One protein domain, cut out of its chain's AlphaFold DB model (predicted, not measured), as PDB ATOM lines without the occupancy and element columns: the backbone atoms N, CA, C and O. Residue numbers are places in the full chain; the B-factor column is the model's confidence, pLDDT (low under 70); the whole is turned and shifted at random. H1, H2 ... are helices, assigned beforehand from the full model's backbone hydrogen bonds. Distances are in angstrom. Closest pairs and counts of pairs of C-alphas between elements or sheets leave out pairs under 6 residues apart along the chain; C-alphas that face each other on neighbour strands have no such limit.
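This is residues 24 to 171 of the 344 residues of an uncharacterized protein of Abscondita terminalis (UniProt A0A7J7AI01). Five helices stand side by side in an elongated up-and-down bundle, each running against the one before it. H2 and H5 make one side, H3 and H4 the other, and H1 packs along the H4 and H5 edge, away from H3. The printed part has 148 residues, with five named helices in the order H1, H2, H3, H4, H5 and no named strand; its class is all helix. It is compact, with a radius of gyration of the C-alphas of 16.2 A, and spans 53 by 28 by 16 A along its three main axes.

The longest helix, H2, covers residues 50 to 78 and is 41.8 A from first to last C-alpha, from (-24.226, 26.992, -30.525) to (13.181, 8.395, -29.417). H3, residues 89 to 110, is 31.5 A long, and H4, residues 115 to 142, is 40.2 A long. H5, residues 148 to 166, measures 27.4 A and ends with C-alpha 166 at (-7.259, 22.050, -21.922). H1, residues 24 to 43, measures 27.9 A and begins with C-alpha 24 at (5.445, 10.372, -8.788).

H2 and H3 form a helical hairpin and touch, the closest C-alphas being those of Ala 64 and Val 101, 5.1 A apart, at a shallow tilt of 23 degrees, opposite ways. H2 also touches H5, opposite ways at a shallow tilt of 8 degrees, with the closest C-alphas, those of Arg 66 and Ala 163, 5.4 A apart. H2 and H4 are close but not clearly touching, the closest C-alphas being those of Ser 60 and Leu 119 at 7.5 A. H3 and H4 form another hairpin; their closest C-alphas, those of Val 107 and Leu 115, are 5.9 A apart. H4 and H5, the two hubs with three touching helices each, form a third hairpin, with the closest C-alphas, those of Val 130 and Ile 157, 5.8 A apart. H1 touches H4 at a shallow tilt of 0 degrees, opposite ways, the closest C-alphas being those of Ile 39 and Lys 120, 5.9 A apart. H5 touches H1 with residues 157 to 165 alone, the closest C-alphas being those of Val 34 and His 165, 5.9 A apart; these two run the same way at 21 degrees, a shallow tilt. H1 is apart from H2 and H3, and H3 is apart from H5. In H1, H2, H3, H4 and H5 every O i to N i+4 pair is within hydrogen-bond range.

The two C-alphas farthest apart, those of Asp 48 and Arg 144, are 53.2 A apart. The printed part, residues 24 to 171, has no cut. The links H3 to H4 and H4 to H5 are tight, those from H1 to H2 and H2 to H3 are short, and there is no long link. The mean pLDDT of the printed part is 71.7; 46 residues are under 70, among them residues 44 to 59, 77 to 89 and 166 to 171.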
ATOM      1  N   VAL A  24       6.511  11.229  -8.258       71.50
ATOM      2  CA  VAL A  24       5.445  10.372  -8.788       71.50
ATOM      3  C   VAL A  24       4.103  10.599  -8.074       71.50
ATOM      4  O   VAL A  24       3.071  10.692  -8.737       71.50
ATOM      5  N   ASP A  25       4.095  10.745  -6.746       74.50
ATOM      6  CA  ASP A  25       2.889  11.034  -5.957       74.50
ATOM      7  C   ASP A  25       2.352  12.450  -6.228       74.50
ATOM      8  O   ASP A  25       1.134  12.662  -6.256       74.50
ATOM      9  N   GLU A  26       3.242  13.414  -6.484       75.75
ATOM     10  CA  GLU A  26       2.865  14.770  -6.895       75.75
ATOM     11  C   GLU A  26       2.188  14.763  -8.271       75.75
ATOM     12  O   GLU A  26       1.062  15.259  -8.412       75.75
ATOM     13  N   PHE A  27       2.812  14.132  -9.273       74.69
ATOM     14  CA  PHE A  27       2.205  14.002 -10.595       74.69
ATOM     15  C   PHE A  27       0.891  13.225 -10.544       74.69
ATOM     16  O   PHE A  27      -0.052  13.589 -11.246       74.69
ATOM     17  N   LYS A  28       0.790  12.189  -9.706       80.25
ATOM     18  CA  LYS A  28      -0.435  11.399  -9.550       80.25
ATOM     19  C   LYS A  28      -1.569  12.238  -8.971       80.25
ATOM     20  O   LYS A  28      -2.660  12.268  -9.533       80.25
ATOM     21  N   THR A  29      -1.288  13.001  -7.915       76.88
ATOM     22  CA  THR A  29      -2.256  13.928  -7.312       76.88
ATOM     23  C   THR A  29      -2.708  14.991  -8.318       76.88
ATOM     24  O   THR A  29      -3.900  15.301  -8.414       76.88
ATOM     25  N   LYS A  30      -1.769  15.537  -9.104       73.94
ATOM     26  CA  LYS A  30      -2.051  16.517 -10.162       73.94
ATOM     27  C   LYS A  30      -2.907  15.905 -11.277       73.94
ATOM     28  O   LYS A  30      -3.896  16.519 -11.676       73.94
ATOM     29  N   LEU A  31      -2.573  14.697 -11.733       78.06
ATOM     30  CA  LEU A  31      -3.302  13.967 -12.767       78.06
ATOM     31  C   LEU A  31      -4.733  13.650 -12.331       78.06
ATOM     32  O   LEU A  31      -5.659  13.980 -13.066       78.06
ATOM     33  N   ASP A  32      -4.929  13.061 -11.148       79.69
ATOM     34  CA  ASP A  32      -6.259  12.699 -10.640       79.69
ATOM     35  C   ASP A  32      -7.165  13.931 -10.547       79.69
ATOM     36  O   ASP A  32      -8.294  13.926 -11.043       79.69
ATOM     37  N   LYS A  33      -6.634  15.034 -10.005       76.06
ATOM     38  CA  LYS A  33      -7.361  16.301  -9.914       76.06
ATOM     39  C   LYS A  33      -7.745  16.845 -11.291       76.06
ATOM     40  O   LYS A  33      -8.903  17.195 -11.513       76.06
ATOM     41  N   VAL A  34      -6.788  16.933 -12.218       71.38
ATOM     42  CA  VAL A  34      -7.018  17.499 -13.558       71.38
ATOM     43  C   VAL A  34      -7.956  16.610 -14.381       71.38
ATOM     44  O   VAL A  34      -8.841  17.131 -15.061       71.38
ATOM     45  N   ARG A  35      -7.830  15.284 -14.267       80.81
ATOM     46  CA  ARG A  35      -8.733  14.303 -14.879       80.81
ATOM     47  C   ARG A  35     -10.163  14.500 -14.390       80.81
ATOM     48  O   ARG A  35     -11.071  14.643 -15.206       80.81
ATOM     49  N   ASP A  36     -10.370  14.530 -13.077       76.75
ATOM     50  CA  ASP A  36     -11.709  14.624 -12.497       76.75
ATOM     51  C   ASP A  36     -12.357  15.984 -12.823       76.75
ATOM     52  O   ASP A  36     -13.536  16.047 -13.187       76.75
ATOM     53  N   GLU A  37     -11.580  17.073 -12.796       71.19
ATOM     54  CA  GLU A  37     -12.014  18.402 -13.251       71.19
ATOM     55  C   GLU A  37     -12.404  18.412 -14.740       71.19
ATOM     56  O   GLU A  37     -13.450  18.965 -15.103       71.19
ATOM     57  N   ALA A  38     -11.609  17.784 -15.612       70.38
ATOM     58  CA  ALA A  38     -11.885  17.698 -17.045       70.38
ATOM     59  C   ALA A  38     -13.133  16.848 -17.334       70.38
ATOM     60  O   ALA A  38     -14.007  17.272 -18.090       70.38
ATOM     61  N   ILE A  39     -13.284  15.692 -16.682       78.25
ATOM     62  CA  ILE A  39     -14.465  14.825 -16.828       78.25
ATOM     63  C   ILE A  39     -15.731  15.545 -16.361       78.25
ATOM     64  O   ILE A  39     -16.761  15.483 -17.036       78.25
ATOM     65  N   ASN A  40     -15.670  16.252 -15.233       74.38
ATOM     66  CA  ASN A  40     -16.794  17.045 -14.742       74.38
ATOM     67  C   ASN A  40     -17.145  18.179 -15.711       74.38
ATOM     68  O   ASN A  40     -18.320  18.372 -16.027       74.38
ATOM     69  N   SER A  41     -16.139  18.857 -16.266       68.25
ATOM     70  CA  SER A  41     -16.328  19.890 -17.292       68.25
ATOM     71  C   SER A  41     -17.024  19.315 -18.526       68.25
ATOM     72  O   SER A  41     -18.087  19.799 -18.910       68.25
ATOM     73  N   VAL A  42     -16.522  18.197 -19.062       70.88
ATOM     74  CA  VAL A  42     -17.126  17.460 -20.184       70.88
ATOM     75  C   VAL A  42     -18.558  16.999 -19.864       70.88
ATOM     76  O   VAL A  42     -19.424  16.971 -20.740       70.88
ATOM     77  N   ASN A  43     -18.859  16.684 -18.603       71.75
ATOM     78  CA  ASN A  43     -20.197  16.270 -18.187       71.75
ATOM     79  C   ASN A  43     -21.217  17.410 -18.091       71.75
ATOM     80  O   ASN A  43     -22.415  17.170 -18.254       71.75
ATOM     81  N   THR A  44     -20.757  18.632 -17.846       66.06
ATOM     82  CA  THR A  44     -21.620  19.823 -17.766       66.06
ATOM     83  C   THR A  44     -21.932  20.440 -19.129       66.06
ATOM     84  O   THR A  44     -22.692  21.402 -19.220       66.06
ATOM     85  N   LEU A  45     -21.396  19.862 -20.208       64.38
ATOM     86  CA  LEU A  45     -21.582  20.353 -21.567       64.38
ATOM     87  C   LEU A  45     -23.024  20.186 -22.051       64.38
ATOM     88  O   LEU A  45     -23.527  19.066 -22.185       64.38
ATOM     89  N   ASN A  46     -23.646  21.314 -22.397       61.47
ATOM     90  CA  ASN A  46     -24.894  21.358 -23.147       61.47
ATOM     91  C   ASN A  46     -24.593  21.563 -24.644       61.47
ATOM     92  O   ASN A  46     -24.119  22.625 -25.050       61.47
ATOM     93  N   LEU A  47     -24.872  20.546 -25.463       61.88
ATOM     94  CA  LEU A  47     -24.641  20.563 -26.912       61.88
ATOM     95  C   LEU A  47     -25.757  21.271 -27.699       61.88
ATOM     96  O   LEU A  47     -25.637  21.409 -28.914       61.88
ATOM     97  N   ASP A  48     -26.814  21.753 -27.048       55.06
ATOM     98  CA  ASP A  48     -27.917  22.439 -27.730       55.06
ATOM     99  C   ASP A  48     -27.591  23.918 -27.995       55.06
ATOM    100  O   ASP A  48     -28.049  24.503 -28.981       55.06
ATOM    101  N   ASN A  49     -26.701  24.518 -27.199       57.66
ATOM    102  CA  ASN A  49     -26.237  25.890 -27.403       57.66
ATOM    103  C   ASN A  49     -25.086  25.938 -28.435       57.66
ATOM    104  O   ASN A  49     -24.093  25.219 -28.333       57.66
ATOM    105  N   VAL A  50     -25.224  26.789 -29.458       53.81
ATOM    106  CA  VAL A  50     -24.226  26.992 -30.525       53.81
ATOM    107  C   VAL A  50     -22.897  27.535 -29.981       53.81
ATOM    108  O   VAL A  50     -21.837  27.132 -30.458       53.81
ATOM    109  N   GLU A  51     -22.928  28.402 -28.968       51.44
ATOM    110  CA  GLU A  51     -21.726  28.963 -28.332       51.44
ATOM    111  C   GLU A  51     -20.983  27.895 -27.525       51.44
ATOM    112  O   GLU A  51     -19.772  27.734 -27.664       51.44
ATOM    113  N   THR A  52     -21.722  27.085 -26.765       56.53
ATOM    114  CA  THR A  52     -21.160  25.962 -26.004       56.53
ATOM    115  C   THR A  52     -20.581  24.903 -26.944       56.53
ATOM    116  O   THR A  52     -19.470  24.440 -26.717       56.53
ATOM    117  N   ARG A  53     -21.250  24.595 -28.066       60.59
ATOM    118  CA  ARG A  53     -20.708  23.710 -29.116       60.59
ATOM    119  C   ARG A  53     -19.394  24.215 -29.705       60.59
ATOM    120  O   ARG A  53     -18.480  23.420 -29.889       60.59
ATOM    121  N   ARG A  54     -19.277  25.514 -29.990       60.31
ATOM    122  CA  ARG A  54     -18.045  26.099 -30.546       60.31
ATOM    123  C   ARG A  54     -16.898  26.102 -29.545       60.31
ATOM    124  O   ARG A  54     -15.788  25.744 -29.924       60.31
ATOM    125  N   ALA A  55     -17.170  26.440 -28.285       58.88
ATOM    126  CA  ALA A  55     -16.177  26.346 -27.219       58.88
ATOM    127  C   ALA A  55     -15.668  24.905 -27.086       58.88
ATOM    128  O   ALA A  55     -14.463  24.682 -27.091       58.88
ATOM    129  N   ILE A  56     -16.571  23.917 -27.078       64.62
ATOM    130  CA  ILE A  56     -16.198  22.496 -27.041       64.62
ATOM    131  C   ILE A  56     -15.310  22.138 -28.232       64.62
ATOM    132  O   ILE A  56     -14.243  21.580 -28.026       64.62
ATOM    133  N   VAL A  57     -15.697  22.500 -29.458       67.75
ATOM    134  CA  VAL A  57     -14.889  22.228 -30.659       67.75
ATOM    135  C   VAL A  57     -13.497  22.856 -30.556       67.75
ATOM    136  O   VAL A  57     -12.516  22.200 -30.903       67.75
ATOM    137  N   SER A  58     -13.394  24.084 -30.044       66.75
ATOM    138  CA  SER A  58     -12.114  24.770 -29.828       66.75
ATOM    139  C   SER A  58     -11.248  24.040 -28.797       66.75
ATOM    140  O   SER A  58     -10.119  23.663 -29.095       66.75
ATOM    141  N   HIS A  59     -11.801  23.742 -27.619       67.94
ATOM    142  CA  HIS A  59     -11.096  23.044 -26.541       67.94
ATOM    143  C   HIS A  59     -10.704  21.608 -26.918       67.94
ATOM    144  O   HIS A  59      -9.623  21.149 -26.566       67.94
ATOM    145  N   SER A  60     -11.547  20.899 -27.670       71.12
ATOM    146  CA  SER A  60     -11.232  19.572 -28.209       71.12
ATOM    147  C   SER A  60     -10.145  19.618 -29.281       71.12
ATOM    148  O   SER A  60      -9.318  18.712 -29.340       71.12
ATOM    149  N   SER A  61     -10.129  20.663 -30.113       70.25
ATOM    150  CA  SER A  61      -9.076  20.863 -31.115       70.25
ATOM    151  C   SER A  61      -7.741  21.194 -30.452       70.25
ATOM    152  O   SER A  61      -6.723  20.631 -30.838       70.25
ATOM    153  N   GLU A  62      -7.750  22.046 -29.423       68.06
ATOM    154  CA  GLU A  62      -6.561  22.368 -28.627       68.06
ATOM    155  C   GLU A  62      -6.047  21.132 -27.882       68.06
ATOM    156  O   GLU A  62      -4.852  20.854 -27.897       68.06
ATOM    157  N   PHE A  63      -6.941  20.327 -27.299       74.56
ATOM    158  CA  PHE A  63      -6.568  19.052 -26.690       74.56
ATOM    159  C   PHE A  63      -5.866  18.130 -27.694       74.56
ATOM    160  O   PHE A  63      -4.754  17.680 -27.431       74.56
ATOM    161  N   ALA A  64      -6.459  17.912 -28.872       70.69
ATOM    162  CA  ALA A  64      -5.852  17.097 -29.924       70.69
ATOM    163  C   ALA A  64      -4.504  17.670 -30.405       70.69
ATOM    164  O   ALA A  64      -3.556  16.922 -30.639       70.69
ATOM    165  N   HIS A  65      -4.391  18.996 -30.513       75.31
ATOM    166  CA  HIS A  65      -3.143  19.657 -30.879       75.31
ATOM    167  C   HIS A  65      -2.034  19.405 -29.848       75.31
ATOM    168  O   HIS A  65      -0.918  19.053 -30.227       75.31
ATOM    169  N   ARG A  66      -2.345  19.495 -28.550       71.88
ATOM    170  CA  ARG A  66      -1.384  19.215 -27.471       71.88
ATOM    171  C   ARG A  66      -0.936  17.761 -27.452       71.88
ATOM    172  O   ARG A  66       0.252  17.504 -27.289       71.88
ATOM    173  N   LEU A  67      -1.843  16.812 -27.695       74.88
ATOM    174  CA  LEU A  67      -1.451  15.408 -27.861       74.88
ATOM    175  C   LEU A  67      -0.463  15.249 -29.029       74.88
ATOM    176  O   LEU A  67       0.545  14.557 -28.885       74.88
ATOM    177  N   GLN A  68      -0.680  15.953 -30.145       75.12
ATOM    178  CA  GLN A  68       0.245  15.956 -31.282       75.12
ATOM    179  C   GLN A  68       1.622  16.550 -30.938       75.12
ATOM    180  O   GLN A  68       2.651  16.023 -31.370       75.12
ATOM    181  N   GLU A  69       1.675  17.630 -30.157       75.69
ATOM    182  CA  GLU A  69       2.938  18.197 -29.664       75.69
ATOM    183  C   GLU A  69       3.696  17.209 -28.767       75.69
ATOM    184  O   GLU A  69       4.921  17.071 -28.888       75.69
ATOM    185  N   THR A  70       2.980  16.473 -27.913       74.44
ATOM    186  CA  THR A  70       3.575  15.421 -27.085       74.44
ATOM    187  C   THR A  70       4.115  14.279 -27.940       74.44
ATOM    188  O   THR A  70       5.256  13.872 -27.740       74.44
ATOM    189  N   ILE A  71       3.371  13.816 -28.950       76.31
ATOM    190  CA  ILE A  71       3.837  12.796 -29.907       76.31
ATOM    191  C   ILE A  71       5.145  13.236 -30.579       76.31
ATOM    192  O   ILE A  71       6.116  12.480 -30.630       76.31
ATOM    193  N   ASN A  72       5.211  14.487 -31.040       75.00
ATOM    194  CA  ASN A  72       6.418  15.041 -31.653       75.00
ATOM    195  C   ASN A  72       7.595  15.112 -30.668       75.00
ATOM    196  O   ASN A  72       8.743  14.887 -31.056       75.00
ATOM    197  N   THR A  73       7.319  15.414 -29.397       76.19
ATOM    198  CA  THR A  73       8.321  15.400 -28.323       76.19
ATOM    199  C   THR A  73       8.848  13.978 -28.108       76.19
ATOM    200  O   THR A  73      10.061  13.771 -28.142       76.19
ATOM    201  N   ILE A  74       7.955  12.987 -28.016       76.00
ATOM    202  CA  ILE A  74       8.310  11.570 -27.869       76.00
ATOM    203  C   ILE A  74       9.175  11.096 -29.044       76.00
ATOM    204  O   ILE A  74      10.210  10.474 -28.820       76.00
ATOM    205  N   PHE A  75       8.824  11.427 -30.291       74.69
ATOM    206  CA  PHE A  75       9.638  11.048 -31.453       74.69
ATOM    207  C   PHE A  75      11.023  11.705 -31.453       74.69
ATOM    208  O   PHE A  75      12.007  11.052 -31.801       74.69
ATOM    209  N   ARG A  76      11.139  12.973 -31.034       74.25
ATOM    210  CA  ARG A  76      12.442  13.651 -30.908       74.25
ATOM    211  C   ARG A  76      13.333  12.998 -29.857       74.25
ATOM    212  O   ARG A  76      14.540  12.915 -30.072       74.25
ATOM    213  N   ILE A  77      12.749  12.555 -28.747       69.69
ATOM    214  CA  ILE A  77      13.447  11.827 -27.686       69.69
ATOM    215  C   ILE A  77      13.842  10.433 -28.188       69.69
ATOM    216  O   ILE A  77      14.996  10.041 -28.060       69.69
ATOM    217  N   PHE A  78      12.933   9.727 -28.863       65.31
ATOM    218  CA  PHE A  78      13.181   8.395 -29.417       65.31
ATOM    219  C   PHE A  78      14.359   8.366 -30.401       65.31
ATOM    220  O   PHE A  78      15.205   7.486 -30.308       65.31
ATOM    221  N   VAL A  79      14.474   9.363 -31.285       60.22
ATOM    222  CA  VAL A  79      15.610   9.494 -32.223       60.22
ATOM    223  C   VAL A  79      16.957   9.681 -31.501       60.22
ATOM    224  O   VAL A  79      18.009   9.457 -32.094       60.22
ATOM    225  N   ARG A  80      16.948  10.096 -30.227       59.88
ATOM    226  CA  ARG A  80      18.150  10.383 -29.427       59.88
ATOM    227  C   ARG A  80      18.547   9.257 -28.468       59.88
ATOM    228  O   ARG A  80      19.661   9.300 -27.953       59.88
ATOM    229  N   ILE A  81      17.668   8.291 -28.200       58.22
ATOM    230  CA  ILE A  81      17.933   7.193 -27.260       58.22
ATOM    231  C   ILE A  81      18.712   6.077 -27.981       58.22
ATOM    232  O   ILE A  81      18.261   5.566 -29.002       58.22
ATOM    233  N   ASP A  82      19.877   5.695 -27.443       48.34
ATOM    234  CA  ASP A  82      20.684   4.551 -27.911       48.34
ATOM    235  C   ASP A  82      19.887   3.233 -27.743       48.34
ATOM    236  O   ASP A  82      19.157   3.074 -26.758       48.34
ATOM    237  N   GLU A  83      20.026   2.273 -28.671       47.59
ATOM    238  CA  GLU A  83      19.184   1.056 -28.811       47.59
ATOM    239  C   GLU A  83      19.033   0.234 -27.512       47.59
ATOM    240  O   GLU A  83      18.079  -0.522 -27.338       47.59
ATOM    241  N   ARG A  84      19.955   0.407 -26.558       43.59
ATOM    242  CA  ARG A  84      19.994  -0.286 -25.263       43.59
ATOM    243  C   ARG A  84      18.905   0.134 -24.268       43.59
ATOM    244  O   ARG A  84      18.587  -0.659 -23.389       43.59
ATOM    245  N   TYR A  85      18.320   1.323 -24.421       46.62
ATOM    246  CA  TYR A  85      17.251   1.845 -23.552       46.62
ATOM    247  C   TYR A  85      15.910   1.994 -24.278       46.62
ATOM    248  O   TYR A  85      14.979   2.583 -23.725       46.62
ATOM    249  N   SER A  86      15.780   1.466 -25.506       49.41
ATOM    250  CA  SER A  86      14.534   1.515 -26.275       49.41
ATOM    251  C   SER A  86      13.485   0.568 -25.669       49.41
ATOM    252  O   SER A  86      13.089  -0.450 -26.246       49.41
ATOM    253  N   HIS A  87      13.015   0.875 -24.464       53.25
ATOM    254  CA  HIS A  87      11.791   0.289 -23.966       53.25
ATOM    255  C   HIS A  87      10.687   0.666 -24.954       53.25
ATOM    256  O   HIS A  87      10.430   1.839 -25.220       53.25
ATOM    257  N   ARG A  88      10.034  -0.358 -25.514       62.53
ATOM    258  CA  ARG A  88       8.953  -0.262 -26.514       62.53
ATOM    259  C   ARG A  88       7.769   0.623 -26.077       62.53
ATOM    260  O   ARG A  88       6.884   0.876 -26.883       62.53
ATOM    261  N   ILE A  89       7.778   1.095 -24.832       69.19
ATOM    262  CA  ILE A  89       6.751   1.895 -24.170       69.19
ATOM    263  C   ILE A  89       6.591   3.273 -24.829       69.19
ATOM    264  O   ILE A  89       5.471   3.638 -25.161       69.19
ATOM    265  N   LEU A  90       7.674   4.020 -25.095       71.19
ATOM    266  CA  LEU A  90       7.559   5.373 -25.671       71.19
ATOM    267  C   LEU A  90       6.926   5.375 -27.081       71.19
ATOM    268  O   LEU A  90       5.967   6.119 -27.296       71.19
ATOM    269  N   PRO A  91       7.357   4.518 -28.032       74.25
ATOM    270  CA  PRO A  91       6.672   4.388 -29.320       74.25
ATOM    271  C   PRO A  91       5.221   3.904 -29.209       74.25
ATOM    272  O   PRO A  91       4.374   4.357 -29.972       74.25
ATOM    273  N   GLN A  92       4.915   3.003 -28.268       77.75
ATOM    274  CA  GLN A  92       3.543   2.528 -28.037       77.75
ATOM    275  C   GLN A  92       2.632   3.650 -27.535       77.75
ATOM    276  O   GLN A  92       1.531   3.813 -28.056       77.75
ATOM    277  N   ILE A  93       3.113   4.470 -26.598       76.94
ATOM    278  CA  ILE A  93       2.399   5.660 -26.127       76.94
ATOM    279  C   ILE A  93       2.167   6.626 -27.289       76.94
ATOM    280  O   ILE A  93       1.046   7.082 -27.479       76.94
ATOM    281  N   ALA A  94       3.184   6.905 -28.111       75.75
ATOM    282  CA  ALA A  94       3.030   7.790 -29.266       75.75
ATOM    283  C   ALA A  94       1.959   7.293 -30.257       75.75
ATOM    284  O   ALA A  94       1.173   8.097 -30.754       75.75
ATOM    285  N   LEU A  95       1.897   5.981 -30.513       81.06
ATOM    286  CA  LEU A  95       0.860   5.377 -31.354       81.06
ATOM    287  C   LEU A  95      -0.531   5.513 -30.730       81.06
ATOM    288  O   LEU A  95      -1.445   5.984 -31.399       81.06
ATOM    289  N   HIS A  96      -0.681   5.186 -29.444       83.62
ATOM    290  CA  HIS A  96      -1.963   5.329 -28.756       83.62
ATOM    291  C   HIS A  96      -2.438   6.784 -28.752       83.62
ATOM    292  O   HIS A  96      -3.599   7.049 -29.039       83.62
ATOM    293  N   LEU A  97      -1.549   7.746 -28.480       77.88
ATOM    294  CA  LEU A  97      -1.883   9.172 -28.535       77.88
ATOM    295  C   LEU A  97      -2.306   9.595 -29.949       77.88
ATOM    296  O   LEU A  97      -3.225  10.398 -30.092       77.88
ATOM    297  N   ASN A  98      -1.675   9.049 -30.992       80.44
ATOM    298  CA  ASN A  98      -2.045   9.335 -32.378       80.44
ATOM    299  C   ASN A  98      -3.447   8.801 -32.716       80.44
ATOM    300  O   ASN A  98      -4.238   9.504 -33.347       80.44
ATOM    301  N   ASP A  99      -3.785   7.600 -32.241       85.12
ATOM    302  CA  ASP A  99      -5.131   7.034 -32.389       85.12
ATOM    303  C   ASP A  99      -6.180   7.916 -31.692       85.12
ATOM    304  O   ASP A  99      -7.232   8.196 -32.267       85.12
ATOM    305  N   MET A 100      -5.869   8.434 -30.497       85.94
ATOM    306  CA  MET A 100      -6.735   9.375 -29.772       85.94
ATOM    307  C   MET A 100      -6.953  10.678 -30.556       85.94
ATOM    308  O   MET A 100      -8.083  11.157 -30.664       85.94
ATOM    309  N   VAL A 101      -5.891  11.254 -31.135       76.31
ATOM    310  CA  VAL A 101      -5.981  12.466 -31.970       76.31
ATOM    311  C   VAL A 101      -6.905  12.238 -33.162       76.31
ATOM    312  O   VAL A 101      -7.787  13.062 -33.415       76.31
ATOM    313  N   HIS A 102      -6.744  11.117 -33.868       81.94
ATOM    314  CA  HIS A 102      -7.599  10.777 -35.001       81.94
ATOM    315  C   HIS A 102      -9.057  10.562 -34.585       81.94
ATOM    316  O   HIS A 102      -9.951  11.113 -35.227       81.94
ATOM    317  N   GLU A 103      -9.302   9.851 -33.483       83.12
ATOM    318  CA  GLU A 103     -10.644   9.611 -32.945       83.12
ATOM    319  C   GLU A 103     -11.350  10.937 -32.593       83.12
ATOM    320  O   GLU A 103     -12.515  11.151 -32.939       83.12
ATOM    321  N   ILE A 104     -10.635  11.885 -31.977       79.25
ATOM    322  CA  ILE A 104     -11.169  13.213 -31.639       79.25
ATOM    323  C   ILE A 104     -11.455  14.033 -32.904       79.25
ATOM    324  O   ILE A 104     -12.535  14.615 -33.025       79.25
ATOM    325  N   GLN A 105     -10.520  14.079 -33.856       75.69
ATOM    326  CA  GLN A 105     -10.680  14.836 -35.101       75.69
ATOM    327  C   GLN A 105     -11.832  14.301 -35.961       75.69
ATOM    328  O   GLN A 105     -12.633  15.085 -36.473       75.69
ATOM    329  N   GLU A 106     -11.966  12.978 -36.082       77.94
ATOM    330  CA  GLU A 106     -13.058  12.346 -36.824       77.94
ATOM    331  C   GLU A 106     -14.418  12.698 -36.208       77.94
ATOM    332  O   GLU A 106     -15.362  13.067 -36.917       77.94
ATOM    333  N   VAL A 107     -14.520  12.638 -34.879       78.88
ATOM    334  CA  VAL A 107     -15.761  12.928 -34.153       78.88
ATOM    335  C   VAL A 107     -16.125  14.414 -34.206       78.88
ATOM    336  O   VAL A 107     -17.310  14.740 -34.336       78.88
ATOM    337  N   LEU A 108     -15.132  15.311 -34.188       70.25
ATOM    338  CA  LEU A 108     -15.335  16.750 -34.378       70.25
ATOM    339  C   LEU A 108     -15.930  17.087 -35.751       70.25
ATOM    340  O   LEU A 108     -16.763  17.989 -35.845       70.25
ATOM    341  N   ILE A 109     -15.530  16.362 -36.798       64.25
ATOM    342  CA  ILE A 109     -15.978  16.602 -38.176       64.25
ATOM    343  C   ILE A 109     -17.333  15.938 -38.450       64.25
ATOM    344  O   ILE A 109     -18.179  16.519 -39.131       64.25
ATOM    345  N   SER A 110     -17.550  14.723 -37.939       65.56
ATOM    346  CA  SER A 110     -18.636  13.857 -38.415       65.56
ATOM    347  C   SER A 110     -19.797  13.665 -37.434       65.56
ATOM    348  O   SER A 110     -20.933  13.489 -37.883       65.56
ATOM    349  N   LYS A 111     -19.562  13.662 -36.109       72.44
ATOM    350  CA  LYS A 111     -20.570  13.229 -35.115       72.44
ATOM    351  C   LYS A 111     -20.476  13.977 -33.769       72.44
ATOM    352  O   LYS A 111     -20.099  13.391 -32.752       72.44
ATOM    353  N   PRO A 112     -20.956  15.231 -33.682       63.56
ATOM    354  CA  PRO A 112     -20.934  16.011 -32.437       63.56
ATOM    355  C   PRO A 112     -21.702  15.373 -31.264       63.56
ATOM    356  O   PRO A 112     -21.429  15.673 -30.105       63.56
ATOM    357  N   THR A 113     -22.657  14.480 -31.544       68.00
ATOM    358  CA  THR A 113     -23.491  13.794 -30.540       68.00
ATOM    359  C   THR A 113     -22.723  12.785 -29.688       68.00
ATOM    360  O   THR A 113     -23.133  12.510 -28.561       68.00
ATOM    361  N   ILE A 114     -21.606  12.246 -30.188       78.31
ATOM    362  CA  ILE A 114     -20.756  11.302 -29.445       78.31
ATOM    363  C   ILE A 114     -19.495  11.959 -28.875       78.31
ATOM    364  O   ILE A 114     -18.845  11.357 -28.026       78.31
ATOM    365  N   LEU A 115     -19.214  13.216 -29.239       75.50
ATOM    366  CA  LEU A 115     -18.033  13.976 -28.818       75.50
ATOM    367  C   LEU A 115     -17.829  13.972 -27.303       75.50
ATOM    368  O   LEU A 115     -16.729  13.722 -26.828       75.50
ATOM    369  N   ARG A 116     -18.898  14.164 -26.526       74.62
ATOM    370  CA  ARG A 116     -18.826  14.127 -25.059       74.62
ATOM    371  C   ARG A 116     -18.314  12.783 -24.529       74.62
ATOM    372  O   ARG A 116     -17.528  12.755 -23.586       74.62
ATOM    373  N   ARG A 117     -18.773  11.673 -25.117       82.50
ATOM    374  CA  ARG A 117     -18.338  10.325 -24.735       82.50
ATOM    375  C   ARG A 117     -16.880  10.112 -25.139       82.50
ATOM    376  O   ARG A 117     -16.077   9.758 -24.286       82.50
ATOM    377  N   THR A 118     -16.548  10.436 -26.387       82.81
ATOM    378  CA  THR A 118     -15.198  10.304 -26.941       82.81
ATOM    379  C   THR A 118     -14.173  11.115 -26.149       82.81
ATOM    380  O   THR A 118     -13.118  10.591 -25.816       82.81
ATOM    381  N   LEU A 119     -14.470  12.360 -25.769       80.44
ATOM    382  CA  LEU A 119     -13.561  13.175 -24.954       80.44
ATOM    383  C   LEU A 119     -13.331  12.569 -23.568       80.44
ATOM    384  O   LEU A 119     -12.199  12.530 -23.103       80.44
ATOM    385  N   LYS A 120     -14.385  12.063 -22.917       83.12
ATOM    386  CA  LYS A 120     -14.266  11.415 -21.605       83.12
ATOM    387  C   LYS A 120     -13.409  10.150 -21.678       83.12
ATOM    388  O   LYS A 120     -12.554   9.939 -20.825       83.12
ATOM    389  N   GLU A 121     -13.639   9.321 -22.692       86.94
ATOM    390  CA  GLU A 121     -12.852   8.109 -22.929       86.94
ATOM    391  C   GLU A 121     -11.387   8.455 -23.214       86.94
ATOM    392  O   GLU A 121     -10.502   7.859 -22.612       86.94
ATOM    393  N   ASN A 122     -11.123   9.475 -24.033       84.69
ATOM    394  CA  ASN A 122      -9.762   9.917 -24.333       84.69
ATOM    395  C   ASN A 122      -9.044  10.534 -23.120       84.69
ATOM    396  O   ASN A 122      -7.866  10.266 -22.927       84.69
ATOM    397  N   VAL A 123      -9.732  11.270 -22.241       82.81
ATOM    398  CA  VAL A 123      -9.149  11.739 -20.963       82.81
ATOM    399  C   VAL A 123      -8.692  10.566 -20.089       82.81
ATOM    400  O   VAL A 123      -7.606  10.614 -19.505       82.81
ATOM    401  N   ASN A 124      -9.487   9.496 -20.023       86.06
ATOM    402  CA  ASN A 124      -9.114   8.290 -19.285       86.06
ATOM    403  C   ASN A 124      -7.930   7.572 -19.943       86.06
ATOM    404  O   ASN A 124      -6.964   7.269 -19.249       86.06
ATOM    405  N   LYS A 125      -7.957   7.385 -21.270       86.00
ATOM    406  CA  LYS A 125      -6.848   6.782 -22.029       86.00
ATOM    407  C   LYS A 125      -5.537   7.555 -21.824       86.00
ATOM    408  O   LYS A 125      -4.518   6.948 -21.521       86.00
ATOM    409  N   VAL A 126      -5.551   8.892 -21.903       81.81
ATOM    410  CA  VAL A 126      -4.354   9.710 -21.622       81.81
ATOM    411  C   VAL A 126      -3.882   9.520 -20.177       81.81
ATOM    412  O   VAL A 126      -2.685   9.390 -19.945       81.81
ATOM    413  N   SER A 127      -4.798   9.449 -19.207       83.81
ATOM    414  CA  SER A 127      -4.444   9.213 -17.797       83.81
ATOM    415  C   SER A 127      -3.776   7.849 -17.577       83.81
ATOM    416  O   SER A 127      -2.837   7.738 -16.787       83.81
ATOM    417  N   GLU A 128      -4.225   6.813 -18.290       87.25
ATOM    418  CA  GLU A 128      -3.584   5.495 -18.287       87.25
ATOM    419  C   GLU A 128      -2.166   5.556 -18.873       87.25
ATOM    420  O   GLU A 128      -1.241   5.005 -18.278       87.25
ATOM    421  N   GLU A 129      -1.956   6.270 -19.985       83.19
ATOM    422  CA  GLU A 129      -0.612   6.432 -20.562       83.19
ATOM    423  C   GLU A 129       0.326   7.240 -19.650       83.19
ATOM    424  O   GLU A 129       1.499   6.889 -19.506       83.19
ATOM    425  N   VAL A 130      -0.183   8.267 -18.961       79.88
ATOM    426  CA  VAL A 130       0.586   9.003 -17.943       79.88
ATOM    427  C   VAL A 130       0.973   8.085 -16.780       79.88
ATOM    428  O   VAL A 130       2.107   8.147 -16.310       79.88
ATOM    429  N   THR A 131       0.080   7.190 -16.353       84.00
ATOM    430  CA  THR A 131       0.367   6.231 -15.273       84.00
ATOM    431  C   THR A 131       1.491   5.265 -15.667       84.00
ATOM    432  O   THR A 131       2.400   5.032 -14.875       84.00
ATOM    433  N   LYS A 132       1.515   4.777 -16.914       81.31
ATOM    434  CA  LYS A 132       2.629   3.947 -17.414       81.31
ATOM    435  C   LYS A 132       3.956   4.712 -17.438       81.31
ATOM    436  O   LYS A 132       4.999   4.145 -17.125       81.31
ATOM    437  N   LEU A 133       3.942   6.001 -17.790       78.31
ATOM    438  CA  LEU A 133       5.145   6.844 -17.740       78.31
ATOM    439  C   LEU A 133       5.618   7.091 -16.306       78.31
ATOM    440  O   LEU A 133       6.821   7.109 -16.064       78.31
ATOM    441  N   MET A 134       4.694   7.234 -15.356       78.62
ATOM    442  CA  MET A 134       5.015   7.338 -13.932       78.62
ATOM    443  C   MET A 134       5.692   6.069 -13.402       78.62
ATOM    444  O   MET A 134       6.647   6.178 -12.641       78.62
ATOM    445  N   GLU A 135       5.256   4.878 -13.828       80.75
ATOM    446  CA  GLU A 135       5.920   3.610 -13.482       80.75
ATOM    447  C   GLU A 135       7.360   3.562 -14.020       80.75
ATOM    448  O   GLU A 135       8.284   3.157 -13.311       80.75
ATOM    449  N   VAL A 136       7.579   4.043 -15.250       76.31
ATOM    450  CA  VAL A 136       8.926   4.182 -15.830       76.31
ATOM    451  C   VAL A 136       9.761   5.186 -15.031       76.31
ATOM    452  O   VAL A 136      10.906   4.892 -14.685       76.31
ATOM    453  N   LEU A 137       9.193   6.345 -14.689       76.81
ATOM    454  CA  LEU A 137       9.859   7.379 -13.895       76.81
ATOM    455  C   LEU A 137      10.238   6.875 -12.494       76.81
ATOM    456  O   LEU A 137      11.328   7.169 -11.992       76.81
ATOM    457  N   GLN A 138       9.357   6.085 -11.880       77.88
ATOM    458  CA  GLN A 138       9.604   5.435 -10.602       77.88
ATOM    459  C   GLN A 138      10.770   4.451 -10.713       77.88
ATOM    460  O   GLN A 138      11.699   4.528  -9.913       77.88
ATOM    461  N   HIS A 139      10.786   3.599 -11.743       74.75
ATOM    462  CA  HIS A 139      11.876   2.647 -11.954       74.75
ATOM    463  C   HIS A 139      13.230   3.338 -12.194       74.75
ATOM    464  O   HIS A 139      14.249   2.926 -11.639       74.75
ATOM    465  N   LEU A 140      13.252   4.427 -12.972       70.56
ATOM    466  CA  LEU A 140      14.454   5.246 -13.177       70.56
ATOM    467  C   LEU A 140      14.937   5.875 -11.861       70.56
ATOM    468  O   LEU A 140      16.130   5.868 -11.564       70.56
ATOM    469  N   THR A 141      14.009   6.353 -11.031       72.19
ATOM    470  CA  THR A 141      14.324   6.960  -9.732       72.19
ATOM    471  C   THR A 141      14.842   5.933  -8.720       72.19
ATOM    472  O   THR A 141      15.821   6.202  -8.025       72.19
ATOM    473  N   GLU A 142      14.249   4.738  -8.664       75.19
ATOM    474  CA  GLU A 142      14.688   3.630  -7.800       75.19
ATOM    475  C   GLU A 142      16.089   3.125  -8.175       75.19
ATOM    476  O   GLU A 142      16.897   2.815  -7.296       75.19
ATOM    477  N   ASN A 143      16.418   3.133  -9.469       70.31
ATOM    478  CA  ASN A 143      17.744   2.781  -9.974       70.31
ATOM    479  C   ASN A 143      18.783   3.914  -9.849       70.31
ATOM    480  O   ASN A 143      19.927   3.731 -10.268       70.31
ATOM    481  N   ARG A 144      18.417   5.064  -9.255       63.44
ATOM    482  CA  ARG A 144      19.246   6.284  -9.152       63.44
ATOM    483  C   ARG A 144      19.740   6.806 -10.505       63.44
ATOM    484  O   ARG A 144      20.837   7.354 -10.602       63.44
ATOM    485  N   ASP A 145      18.935   6.629 -11.547       59.34
ATOM    486  CA  ASP A 145      19.213   7.198 -12.857       59.34
ATOM    487  C   ASP A 145      18.799   8.679 -12.855       59.34
ATOM    488  O   ASP A 145      17.621   9.027 -12.938       59.34
ATOM    489  N   GLU A 146      19.785   9.562 -12.699       57.38
ATOM    490  CA  GLU A 146      19.632  11.021 -12.820       57.38
ATOM    491  C   GLU A 146      19.903  11.503 -14.261       57.38
ATOM    492  O   GLU A 146      20.190  12.674 -14.507       57.38
ATOM    493  N   GLY A 147      19.863  10.588 -15.233       65.69
ATOM    494  CA  GLY A 147      20.138  10.873 -16.631       65.69
ATOM    495  C   GLY A 147      19.060  11.709 -17.328       65.69
ATOM    496  O   GLY A 147      17.931  11.864 -16.867       65.69
ATOM    497  N   ARG A 148      19.397  12.202 -18.527       67.19
ATOM    498  CA  ARG A 148      18.504  13.020 -19.376       67.19
ATOM    499  C   ARG A 148      17.167  12.346 -19.704       67.19
ATOM    500  O   ARG A 148      16.176  13.041 -19.868       67.19
ATOM    501  N   LEU A 149      17.126  11.011 -19.741       70.50
ATOM    502  CA  LEU A 149      15.899  10.246 -19.984       70.50
ATOM    503  C   LEU A 149      14.844  10.476 -18.894       70.50
ATOM    504  O   LEU A 149      13.659  10.539 -19.199       70.50
ATOM    505  N   LYS A 150      15.270  10.624 -17.634       71.44
ATOM    506  CA  LYS A 150      14.368  10.903 -16.515       71.44
ATOM    507  C   LYS A 150      13.661  12.248 -16.714       71.44
ATOM    508  O   LYS A 150      12.437  12.307 -16.683       71.44
ATOM    509  N   GLN A 151      14.437  13.284 -17.020       75.50
ATOM    510  CA  GLN A 151      13.930  14.631 -17.281       75.50
ATOM    511  C   GLN A 151      13.032  14.687 -18.529       75.50
ATOM    512  O   GLN A 151      12.008  15.366 -18.536       75.50
ATOM    513  N   ASP A 152      13.380  13.932 -19.572       72.88
ATOM    514  CA  ASP A 152      12.566  13.796 -20.781       72.88
ATOM    515  C   ASP A 152      11.204  13.132 -20.481       72.88
ATOM    516  O   ASP A 152      10.177  13.545 -21.020       72.88
ATOM    517  N   VAL A 153      11.164  12.120 -19.603       74.81
ATOM    518  CA  VAL A 153       9.915  11.463 -19.167       74.81
ATOM    519  C   VAL A 153       9.065  12.392 -18.294       74.81
ATOM    520  O   VAL A 153       7.848  12.431 -18.472       74.81
ATOM    521  N   GLU A 154       9.685  13.170 -17.404       79.50
ATOM    522  CA  GLU A 154       9.006  14.199 -16.601       79.50
ATOM    523  C   GLU A 154       8.329  15.256 -17.496       79.50
ATOM    524  O   GLU A 154       7.135  15.516 -17.340       79.50
ATOM    525  N   ASP A 155       9.036  15.783 -18.505       78.56
ATOM    526  CA  ASP A 155       8.488  16.751 -19.473       78.56
ATOM    527  C   ASP A 155       7.311  16.166 -20.278       78.56
ATOM    528  O   ASP A 155       6.304  16.840 -20.511       78.56
ATOM    529  N   ILE A 156       7.384  14.888 -20.675       75.50
ATOM    530  CA  ILE A 156       6.265  14.216 -21.357       75.50
ATOM    531  C   ILE A 156       5.045  14.112 -20.429       75.50
ATOM    532  O   ILE A 156       3.926  14.395 -20.868       75.50
ATOM    533  N   ILE A 157       5.237  13.714 -19.166       77.50
ATOM    534  CA  ILE A 157       4.154  13.605 -18.176       77.50
ATOM    535  C   ILE A 157       3.476  14.964 -17.979       77.50
ATOM    536  O   ILE A 157       2.246  15.048 -18.029       77.50
ATOM    537  N   GLU A 158       4.255  16.036 -17.825       76.62
ATOM    538  CA  GLU A 158       3.719  17.391 -17.685       76.62
ATOM    539  C   GLU A 158       2.900  17.821 -18.900       76.62
ATOM    540  O   GLU A 158       1.769  18.284 -18.741       76.62
ATOM    541  N   LYS A 159       3.412  17.599 -20.113       77.44
ATOM    542  CA  LYS A 159       2.700  17.942 -21.354       77.44
ATOM    543  C   LYS A 159       1.379  17.192 -21.507       77.44
ATOM    544  O   LYS A 159       0.406  17.760 -22.004       77.44
ATOM    545  N   LEU A 160       1.312  15.932 -21.076       76.19
ATOM    546  CA  LEU A 160       0.071  15.150 -21.102       76.19
ATOM    547  C   LEU A 160      -0.943  15.626 -20.057       76.19
ATOM    548  O   LEU A 160      -2.132  15.729 -20.366       76.19
ATOM    549  N   ILE A 161      -0.492  15.970 -18.848       74.19
ATOM    550  CA  ILE A 161      -1.351  16.579 -17.822       74.19
ATOM    551  C   ILE A 161      -1.888  17.931 -18.320       74.19
ATOM    552  O   ILE A 161      -3.089  18.197 -18.214       74.19
ATOM    553  N   ASP A 162      -1.034  18.753 -18.931       73.12
ATOM    554  CA  ASP A 162      -1.409  20.042 -19.518       73.12
ATOM    555  C   ASP A 162      -2.391  19.885 -20.687       73.12
ATOM    556  O   ASP A 162      -3.285  20.724 -20.850       73.12
ATOM    557  N   ALA A 163      -2.280  18.806 -21.470       71.00
ATOM    558  CA  ALA A 163      -3.247  18.465 -22.507       71.00
ATOM    559  C   ALA A 163      -4.630  18.186 -21.896       71.00
ATOM    560  O   ALA A 163      -5.608  18.816 -22.302       71.00
ATOM    561  N   ILE A 164      -4.727  17.324 -20.872       74.31
ATOM    562  CA  ILE A 164      -6.003  17.054 -20.177       74.31
ATOM    563  C   ILE A 164      -6.578  18.351 -19.587       74.31
ATOM    564  O   ILE A 164      -7.786  18.587 -19.662       74.31
ATOM    565  N   HIS A 165      -5.722  19.236 -19.072       72.06
ATOM    566  CA  HIS A 165      -6.149  20.525 -18.532       72.06
ATOM    567  C   HIS A 165      -6.878  21.405 -19.565       72.06
ATOM    568  O   HIS A 165      -7.781  22.155 -19.195       72.06
ATOM    569  N   GLN A 166      -6.575  21.283 -20.865       69.00
ATOM    570  CA  GLN A 166      -7.259  22.050 -21.922       69.00
ATOM    571  C   GLN A 166      -8.745  21.710 -22.061       69.00
ATOM    572  O   GLN A 166      -9.531  22.544 -22.516       69.00
ATOM    573  N   LEU A 167      -9.139  20.503 -21.644       67.12
ATOM    574  CA  LEU A 167     -10.529  20.050 -21.636       67.12
ATOM    575  C   LEU A 167     -11.317  20.520 -20.416       67.12
ATOM    576  O   LEU A 167     -12.515  20.233 -20.317       67.12
ATOM    577  N   ARG A 168     -10.696  21.291 -19.516       67.38
ATOM    578  CA  ARG A 168     -11.408  22.069 -18.504       67.38
ATOM    579  C   ARG A 168     -12.166  23.205 -19.194       67.38
ATOM    580  O   ARG A 168     -11.802  24.377 -19.130       67.38
ATOM    581  N   ILE A 169     -13.247  22.838 -19.879       55.69
ATOM    582  CA  ILE A 169     -14.219  23.758 -20.452       55.69
ATOM    583  C   ILE A 169     -14.897  24.417 -19.260       55.69
ATOM    584  O   ILE A 169     -15.786  23.847 -18.628       55.69
ATOM    585  N   ARG A 170     -14.401  25.598 -18.894       49.50
ATOM    586  CA  ARG A 170     -14.911  26.368 -17.766       49.50
ATOM    587  C   ARG A 170     -16.416  26.585 -17.957       49.50
ATOM    588  O   ARG A 170     -16.842  27.399 -18.770       49.50
ATOM    589  N   SER A 171     -17.217  25.936 -17.115       39.25
ATOM    590  CA  SER A 171     -18.587  26.347 -16.774       39.25
ATOM    591  C   SER A 171     -18.636  27.768 -16.174       39.25
ATOM    592  O   SER A 171     -19.702  28.372 -16.065       39.25
TER     593      SER A 171